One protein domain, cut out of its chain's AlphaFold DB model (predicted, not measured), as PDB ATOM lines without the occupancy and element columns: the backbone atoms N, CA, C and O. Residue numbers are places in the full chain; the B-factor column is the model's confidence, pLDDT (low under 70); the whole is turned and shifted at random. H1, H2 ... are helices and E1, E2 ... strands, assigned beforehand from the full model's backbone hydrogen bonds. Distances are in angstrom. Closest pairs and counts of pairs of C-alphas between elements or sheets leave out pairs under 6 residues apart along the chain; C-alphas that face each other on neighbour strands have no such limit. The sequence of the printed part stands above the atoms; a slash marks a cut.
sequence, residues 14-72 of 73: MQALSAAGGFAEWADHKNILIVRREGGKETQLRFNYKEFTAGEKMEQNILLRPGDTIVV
ATOM      1  N   MET A  14      23.043 -22.144 -13.417       89.69
ATOM      2  CA  MET A  14      21.814 -21.505 -12.960       89.69
ATOM      3  C   MET A  14      21.286 -22.138 -11.670       89.69
ATOM      4  O   MET A  14      20.969 -21.434 -10.715       89.69
ATOM      5  N   GLN A  15      21.254 -23.469 -11.588       89.94
ATOM      6  CA  GLN A  15      20.813 -24.153 -10.369       89.94
ATOM      7  C   GLN A  15      21.710 -23.838  -9.170       89.94
ATOM      8  O   GLN A  15      21.200 -23.691  -8.062       89.94
ATOM      9  N   ALA A  16      23.021 -23.686  -9.371       89.69
ATOM     10  CA  ALA A  16      23.929 -23.282  -8.302       89.69
ATOM     11  C   ALA A  16      23.702 -21.847  -7.833       89.69
ATOM     12  O   ALA A  16      23.680 -21.602  -6.628       89.69
ATOM     13  N   LEU A  17      23.461 -20.916  -8.755       87.56
ATOM     14  CA  LEU A  17      23.123 -19.533  -8.419       87.56
ATOM     15  C   LEU A  17      21.786 -19.451  -7.661       87.56
ATOM     16  O   LEU A  17      21.677 -18.734  -6.665       87.56
ATOM     17  N   SER A  18      20.790 -20.248  -8.060       86.19
ATOM     18  CA  SER A  18      19.524 -20.372  -7.328       86.19
ATOM     19  C   SER A  18      19.716 -20.988  -5.938       86.19
ATOM     20  O   SER A  18      19.198 -20.455  -4.957       86.19
ATOM     21  N   ALA A  19      20.494 -22.071  -5.828       85.69
ATOM     22  CA  ALA A  19      20.785 -22.740  -4.558       85.69
ATOM     23  C   ALA A  19      21.591 -21.855  -3.594       85.69
ATOM     24  O   ALA A  19      21.420 -21.947  -2.378       85.69
ATOM     25  N   ALA A  20      22.411 -20.946  -4.126       82.81
ATOM     26  CA  ALA A  20      23.129 -19.952  -3.339       82.81
ATOM     27  C   ALA A  20      22.205 -18.904  -2.688       82.81
ATOM     28  O   ALA A  20      22.677 -18.094  -1.883       82.81
ATOM     29  N   GLY A  21      20.900 -18.929  -2.974       77.25
ATOM     30  CA  GLY A  21      19.918 -17.990  -2.437       77.25
ATOM     31  C   GLY A  21      19.798 -16.710  -3.261       77.25
ATOM     32  O   GLY A  21      19.399 -15.684  -2.719       77.25
ATOM     33  N   GLY A  22      20.158 -16.770  -4.546       73.44
ATOM     34  CA  GLY A  22      20.132 -15.626  -5.448       73.44
ATOM     35  C   GLY A  22      21.367 -14.733  -5.337       73.44
ATOM     36  O   GLY A  22      22.364 -15.063  -4.687       73.44
ATOM     37  N   PHE A  23      21.297 -13.599  -6.025       75.69
ATOM     38  CA  PHE A  23      22.379 -12.626  -6.103       75.69
ATOM     39  C   PHE A  23      22.275 -11.585  -4.988       75.69
ATOM     40  O   PHE A  23      21.187 -11.304  -4.482       75.69
ATOM     41  N   ALA A  24      23.412 -10.992  -4.618       74.25
ATOM     42  CA  ALA A  24      23.387  -9.750  -3.856       74.25
ATOM     43  C   ALA A  24      22.767  -8.638  -4.718       74.25
ATOM     44  O   ALA A  24      22.934  -8.635  -5.933       74.25
ATOM     45  N   GLU A  25      22.084  -7.675  -4.101       70.31
ATOM     46  CA  GLU A  25      21.394  -6.588  -4.819       70.31
ATOM     47  C   GLU A  25      22.342  -5.738  -5.693       70.31
ATOM     48  O   GLU A  25      21.934  -5.171  -6.702       70.31
ATOM     49  N   TRP A  26      23.625  -5.705  -5.329       71.69
ATOM     50  CA  TRP A  26      24.698  -4.981  -6.011       71.69
ATOM     51  C   TRP A  26      25.560  -5.854  -6.936       71.69
ATOM     52  O   TRP A  26      26.529  -5.350  -7.497       71.69
ATOM     53  N   ALA A  27      25.239  -7.141  -7.090       78.50
ATOM     54  CA  ALA A  27      26.042  -8.062  -7.882       78.50
ATOM     55  C   ALA A  27      26.014  -7.732  -9.384       78.50
ATOM     56  O   ALA A  27      24.967  -7.418  -9.963       78.50
ATOM     57  N   ASP A  28      27.153  -7.895 -10.055       81.31
ATOM     58  CA  ASP A  28      27.233  -7.783 -11.507       81.31
ATOM     59  C   ASP A  28      26.710  -9.056 -12.184       81.31
ATOM     60  O   ASP A  28      27.430 -10.012 -12.486       81.31
ATOM     61  N   HIS A  29      25.415  -9.036 -12.489       82.00
ATOM     62  CA  HIS A  29      24.719 -10.126 -13.170       82.00
ATOM     63  C   HIS A  29      25.200 -10.379 -14.612       82.00
ATOM     64  O   HIS A  29      24.795 -11.371 -15.217       82.00
ATOM     65  N   LYS A  30      26.014  -9.498 -15.209       86.50
ATOM     66  CA  LYS A  30      26.495  -9.652 -16.592       86.50
ATOM     67  C   LYS A  30      27.869 -10.311 -16.677       86.50
ATOM     68  O   LYS A  30      28.191 -10.881 -17.715       86.50
ATOM     69  N   ASN A  31      28.666 -10.220 -15.614       88.31
ATOM     70  CA  ASN A  31      30.074 -10.624 -15.597       88.31
ATOM     71  C   ASN A  31      30.346 -11.768 -14.610       88.31
ATOM     72  O   ASN A  31      31.389 -11.799 -13.958       88.31
ATOM     73  N   ILE A  32      29.426 -12.728 -14.512       91.25
ATOM     74  CA  ILE A  32      29.623 -13.913 -13.672       91.25
ATOM     75  C   ILE A  32      30.693 -14.794 -14.322       91.25
ATOM     76  O   ILE A  32      30.689 -15.023 -15.536       91.25
ATOM     77  N   LEU A  33      31.622 -15.293 -13.511       93.12
ATOM     78  CA  LEU A  33      32.743 -16.115 -13.959       93.12
ATOM     79  C   LEU A  33      32.655 -17.505 -13.343       93.12
ATOM     80  O   LEU A  33      32.526 -17.654 -12.131       93.12
ATOM     81  N   ILE A  34      32.787 -18.527 -14.178       94.00
ATOM     82  CA  ILE A  34      32.986 -19.905 -13.748       94.00
ATOM     83  C   ILE A  34      34.444 -20.246 -14.004       94.00
ATOM     84  O   ILE A  34      34.895 -20.320 -15.148       94.00
ATOM     85  N   VAL A  35      35.182 -20.440 -12.923       94.56
ATOM     86  CA  VAL A  35      36.576 -20.855 -12.941       94.56
ATOM     87  C   VAL A  35      36.612 -22.370 -12.817       94.56
ATOM     88  O   VAL A  35      36.257 -22.925 -11.778       94.56
ATOM     89  N   ARG A  36      37.040 -23.036 -13.886       94.19
ATOM     90  CA  ARG A  36      37.206 -24.488 -13.952       94.19
ATOM     91  C   ARG A  36      38.683 -24.840 -13.954       94.19
ATOM     92  O   ARG A  36      39.429 -24.353 -14.801       94.19
ATOM     93  N   ARG A  37      39.100 -25.719 -13.044       90.94
ATOM     94  CA  ARG A  37      40.465 -26.260 -12.998       90.94
ATOM     95  C   ARG A  37      40.447 -27.732 -13.384       90.94
ATOM     96  O   ARG A  37      39.935 -28.557 -12.639       90.94
ATOM     97  N   GLU A  38      41.016 -28.058 -14.539       87.75
ATOM     98  CA  GLU A  38      41.059 -29.425 -15.066       87.75
ATOM     99  C   GLU A  38      42.459 -29.727 -15.612       87.75
ATOM    100  O   GLU A  38      43.017 -28.952 -16.387       87.75
ATOM    101  N   GLY A  39      43.070 -30.830 -15.165       84.44
ATOM    102  CA  GLY A  39      44.389 -31.263 -15.653       84.44
ATOM    103  C   GLY A  39      45.517 -30.235 -15.472       84.44
ATOM    104  O   GLY A  39      46.424 -30.173 -16.296       84.44
ATOM    105  N   GLY A  40      45.443 -29.387 -14.439       85.75
ATOM    106  CA  GLY A  40      46.423 -28.324 -14.184       85.75
ATOM    107  C   GLY A  40      46.236 -27.054 -15.023       85.75
ATOM    108  O   GLY A  40      47.025 -26.123 -14.885       85.75
ATOM    109  N   LYS A  41      45.193 -26.977 -15.861       89.25
ATOM    110  CA  LYS A  41      44.811 -25.758 -16.586       89.25
ATOM    111  C   LYS A  41      43.591 -25.112 -15.946       89.25
ATOM    112  O   LYS A  41      42.632 -25.791 -15.582       89.25
ATOM    113  N   GLU A  42      43.626 -23.789 -15.842       91.00
ATOM    114  CA  GLU A  42      42.482 -22.980 -15.434       91.00
ATOM    115  C   GLU A  42      41.778 -22.436 -16.680       91.00
ATOM    116  O   GLU A  42      42.412 -21.874 -17.571       91.00
ATOM    117  N   THR A  43      40.468 -22.638 -16.760       92.75
ATOM    118  CA  THR A  43      39.609 -22.112 -17.821       92.75
ATOM    119  C   THR A  43      38.540 -21.241 -17.187       92.75
ATOM    120  O   THR A  43      37.902 -21.643 -16.216       92.75
ATOM    121  N   GLN A  44      38.340 -20.052 -17.748       93.19
ATOM    122  CA  GLN A  44      37.325 -19.111 -17.291       93.19
ATOM    123  C   GLN A  44      36.187 -19.071 -18.305       93.19
ATOM    124  O   GLN A  44      36.393 -18.757 -19.477       93.19
ATOM    125  N   LEU A  45      34.985 -19.398 -17.845       92.62
ATOM    126  CA  LEU A  45      33.765 -19.382 -18.641       92.62
ATOM    127  C   LEU A  45      32.913 -18.215 -18.147       92.62
ATOM    128  O   LEU A  45      32.662 -18.092 -16.950       92.62
ATOM    129  N   ARG A  46      32.505 -17.331 -19.059       92.44
ATOM    130  CA  ARG A  46      31.631 -16.206 -18.715       92.44
ATOM    131  C   ARG A  46      30.178 -16.639 -18.765       92.44
ATOM    132  O   ARG A  46      29.775 -17.347 -19.684       92.44
ATOM    133  N   PHE A  47      29.414 -16.143 -17.808       91.88
ATOM    134  CA  PHE A  47      27.976 -16.296 -17.746       91.88
ATOM    135  C   PHE A  47      27.333 -14.925 -17.547       91.88
ATOM    136  O   PHE A  47      27.668 -14.176 -16.630       91.88
ATOM    137  N   ASN A  48      26.402 -14.593 -18.427       91.44
ATOM    138  CA  ASN A  48      25.599 -13.393 -18.361       91.44
ATOM    139  C   ASN A  48      24.172 -13.802 -18.002       91.44
ATOM    140  O   ASN A  48      23.407 -14.301 -18.828       91.44
ATOM    141  N   TYR A  49      23.803 -13.554 -16.751       88.81
ATOM    142  CA  TYR A  49      22.491 -13.905 -16.232       88.81
ATOM    143  C   TYR A  49      21.365 -13.176 -16.973       88.81
ATOM    144  O   TYR A  49      20.316 -13.767 -17.217       88.81
ATOM    145  N   LYS A  50      21.579 -11.923 -17.403       88.12
ATOM    146  CA  LYS A  50      20.554 -11.172 -18.144       88.12
ATOM    147  C   LYS A  50      20.255 -11.817 -19.494       88.12
ATOM    148  O   LYS A  50      19.092 -12.085 -19.768       88.12
ATOM    149  N   GLU A  51      21.286 -12.120 -20.279       89.94
ATOM    150  CA  GLU A  51      21.135 -12.798 -21.580       89.94
ATOM    151  C   GLU A  51      20.485 -14.179 -21.426       89.94
ATOM    152  O   GLU A  51      19.637 -14.563 -22.231       89.94
ATOM    153  N   PHE A  52      20.837 -14.911 -20.364       90.00
ATOM    154  CA  PHE A  52      20.228 -16.204 -20.069       90.00
ATOM    155  C   PHE A  52      18.731 -16.077 -19.751       90.00
ATOM    156  O   PHE A  52      17.911 -16.774 -20.343       90.00
ATOM    157  N   THR A  53      18.353 -15.158 -18.855       86.75
ATOM    158  CA  THR A  53      16.940 -14.934 -18.490       86.75
ATOM    159  C   THR A  53      16.101 -14.332 -19.616       86.75
ATOM    160  O   THR A  53      14.898 -14.563 -19.658       86.75
ATOM    161  N   ALA A  54      16.727 -13.603 -20.544       90.31
ATOM    162  CA  ALA A  54      16.090 -13.103 -21.759       90.31
ATOM    163  C   ALA A  54      15.927 -14.186 -22.846       90.31
ATOM    164  O   ALA A  54      15.255 -13.946 -23.845       90.31
ATOM    165  N   GLY A  55      16.522 -15.372 -22.659       89.12
ATOM    166  CA  GLY A  55      16.474 -16.474 -23.622       89.12
ATOM    167  C   GLY A  55      17.402 -16.307 -24.826       89.12
ATOM    168  O   GLY A  55      17.281 -17.061 -25.786       89.12
ATOM    169  N   GLU A  56      18.332 -15.353 -24.787       89.06
ATOM    170  CA  GLU A  56      19.213 -15.043 -25.918       89.06
ATOM    171  C   GLU A  56      20.387 -16.018 -26.029       89.06
ATOM    172  O   GLU A  56      20.756 -16.405 -27.134       89.06
ATOM    173  N   LYS A  57      20.977 -16.411 -24.892       88.88
ATOM    174  CA  LYS A  57      22.158 -17.291 -24.843       88.88
ATOM    175  C   LYS A  57      21.991 -18.415 -23.820       88.88
ATOM    176  O   LYS A  57      22.659 -18.456 -22.782       88.88
ATOM    177  N   MET A  58      21.058 -19.326 -24.086       87.62
ATOM    178  CA  MET A  58      20.750 -20.441 -23.180       87.62
ATOM    179  C   MET A  58      21.898 -21.451 -23.046       87.62
ATOM    180  O   MET A  58      22.048 -22.091 -22.004       87.62
ATOM    181  N   GLU A  59      22.754 -21.544 -24.059       89.69
ATOM    182  CA  GLU A  59      23.947 -22.386 -24.112       89.69
ATOM    183  C   GLU A  59      25.006 -22.033 -23.054       89.69
ATOM    184  O   GLU A  59      25.883 -22.847 -22.765       89.69
ATOM    185  N   GLN A  60      24.912 -20.854 -22.428       91.00
ATOM    186  CA  GLN A  60      25.784 -20.474 -21.312       91.00
ATOM    187  C   GLN A  60      25.525 -21.311 -20.052       91.00
ATOM    188  O   GLN A  60      26.398 -21.411 -19.188       91.00
ATOM    189  N   ASN A  61      24.340 -21.919 -19.922       91.44
ATOM    190  CA  ASN A  61      23.973 -22.709 -18.751       91.44
ATOM    191  C   ASN A  61      24.569 -24.118 -18.801       91.44
ATOM    192  O   ASN A  61      23.892 -25.115 -19.048       91.44
ATOM    193  N   ILE A  62      25.873 -24.179 -18.561       92.75
ATOM    194  CA  ILE A  62      26.654 -25.409 -18.577       92.75
ATOM    195  C   ILE A  62      26.454 -26.238 -17.303       92.75
ATOM    196  O   ILE A  62      26.108 -25.724 -16.236       92.75
ATOM    197  N   LEU A  63      26.767 -27.528 -17.411       93.69
ATOM    198  CA  LEU A  63      26.934 -28.406 -16.259       93.69
ATOM    199  C   LEU A  63      28.200 -28.033 -15.485       93.69
ATOM    200  O   LEU A  63      29.287 -27.880 -16.063       93.69
ATOM    201  N   LEU A  64      28.045 -27.926 -14.172       92.69
ATOM    202  CA  LEU A  64      29.142 -27.742 -13.239       92.69
ATOM    203  C   LEU A  64      29.886 -29.056 -13.030       92.69
ATOM    204  O   LEU A  64      29.315 -30.148 -13.075       92.69
ATOM    205  N   ARG A  65      31.186 -28.932 -12.791       91.50
ATOM    206  CA  ARG A  65      32.082 -30.038 -12.473       91.50
ATOM    207  C   ARG A  65      32.634 -29.881 -11.058       91.50
ATOM    208  O   ARG A  65      32.720 -28.760 -10.551       91.50
ATOM    209  N   PRO A  66      33.030 -30.988 -10.408       88.81
ATOM    210  CA  PRO A  66      33.738 -30.917  -9.139       88.81
ATOM    211  C   PRO A  66      34.964 -30.004  -9.244       88.81
ATOM    212  O   PRO A  66      35.768 -30.147 -10.162       88.81
ATOM    213  N   GLY A  67      35.096 -29.068  -8.303       87.38
ATOM    214  CA  GLY A  67      36.183 -28.086  -8.288       87.38
ATOM    215  C   GLY A  67      35.912 -26.800  -9.073       87.38
ATOM    216  O   GLY A  67      36.734 -25.885  -9.004       87.38
ATOM    217  N   ASP A  68      34.777 -26.684  -9.769       92.81
ATOM    218  CA  ASP A  68      34.359 -25.407 -10.348       92.81
ATOM    219  C   ASP A  68      34.096 -24.372  -9.247       92.81
ATOM    220  O   ASP A  68      33.517 -24.670  -8.201       92.81
ATOM    221  N   THR A  69      34.496 -23.130  -9.504       91.56
ATOM    222  CA  THR A  69      34.235 -21.985  -8.628       91.56
ATOM    223  C   THR A  69      33.437 -20.940  -9.389       91.56
ATOM    224  O   THR A  69      33.843 -20.522 -10.469       91.56
ATOM    225  N   ILE A  70      32.316 -20.499  -8.820       90.31
ATOM    226  CA  ILE A  70      31.500 -19.424  -9.387       90.31
ATOM    227  C   ILE A  70      31.837 -18.131  -8.652       90.31
ATOM    228  O   ILE A  70      31.668 -18.036  -7.436       90.31
ATOM    229  N   VAL A  71      32.306 -17.140  -9.398       90.19
ATOM    230  CA  VAL A  71      32.616 -15.802  -8.909       90.19
ATOM    231  C   VAL A  71      31.558 -14.851  -9.444       90.19
ATOM    232  O   VAL A  71      31.372 -14.719 -10.654       90.19
ATOM    233  N   VAL A  72      30.862 -14.207  -8.517       87.12
ATOM    234  CA  VAL A  72      29.888 -13.156  -8.795       87.12
ATOM    235  C   VAL A  72      30.499 -11.851  -8.274       87.12
ATOM    236  O   VAL A  72      30.681 -11.757  -7.057       87.12
TER     237      VAL A  72
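This is residues 14 to 72 of the 73 residues of the protein "Polysaccharide export protein" of Desulfobacterales bacterium (UniProt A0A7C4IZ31). A long two-stranded hairpin, E1 and E2, makes the length of this domain, and short E3 lies beside E1 to complete a small sheet of three strands. Two short helices, H1 and H2, lie toward the end away from the hairpin's turn, and a long link from H2 loops back over one face of the sheet to E3. The printed part has 59 residues, in the order H1, E1, E2, H2, E3; the sheet runs E2, E1, E3, antiparallel throughout. The class is mixed, helices and strands, with under half of the residues in named elements. The whole is compact, with a radius of gyration of the C-alphas of 11.7 A and spans of 34 by 23 by 17 A.

H1, residues 14 to 19, begins at C-alpha 14 (21.814, -21.505, -12.960). E1, residues 32 to 38, and E2, residues 41 to 47, are each 19.3 A long. H2 is residues 49 to 53. E3, residues 69 to 71, ends at C-alpha 71 (32.616, -15.802, -8.909).

E1 and E2 are antiparallel at 156 degrees; N 34 and O 45 are 2.8 A apart, within hydrogen-bond range. E1 and E3 are antiparallel at 157 degrees, with N 35 and O 69 at 2.8 A. E2, H2 and E3 form a split strand-helix-strand unit, two strands running the same way with E1 between them, and its crossover is right-handed. Neither helix is on the sheet. H1 and H2 are only just apart, closest 8.3 A. Every O i to N i+4 pair is within hydrogen-bond range in H1 and H2.

The C-alphas farthest apart, of Glu 25 and Gly 39, are 35.4 A apart. The links H1 to E1 and H2 to E3 are long. The printed part has no cut, and no printed residue is under 70 in pLDDT.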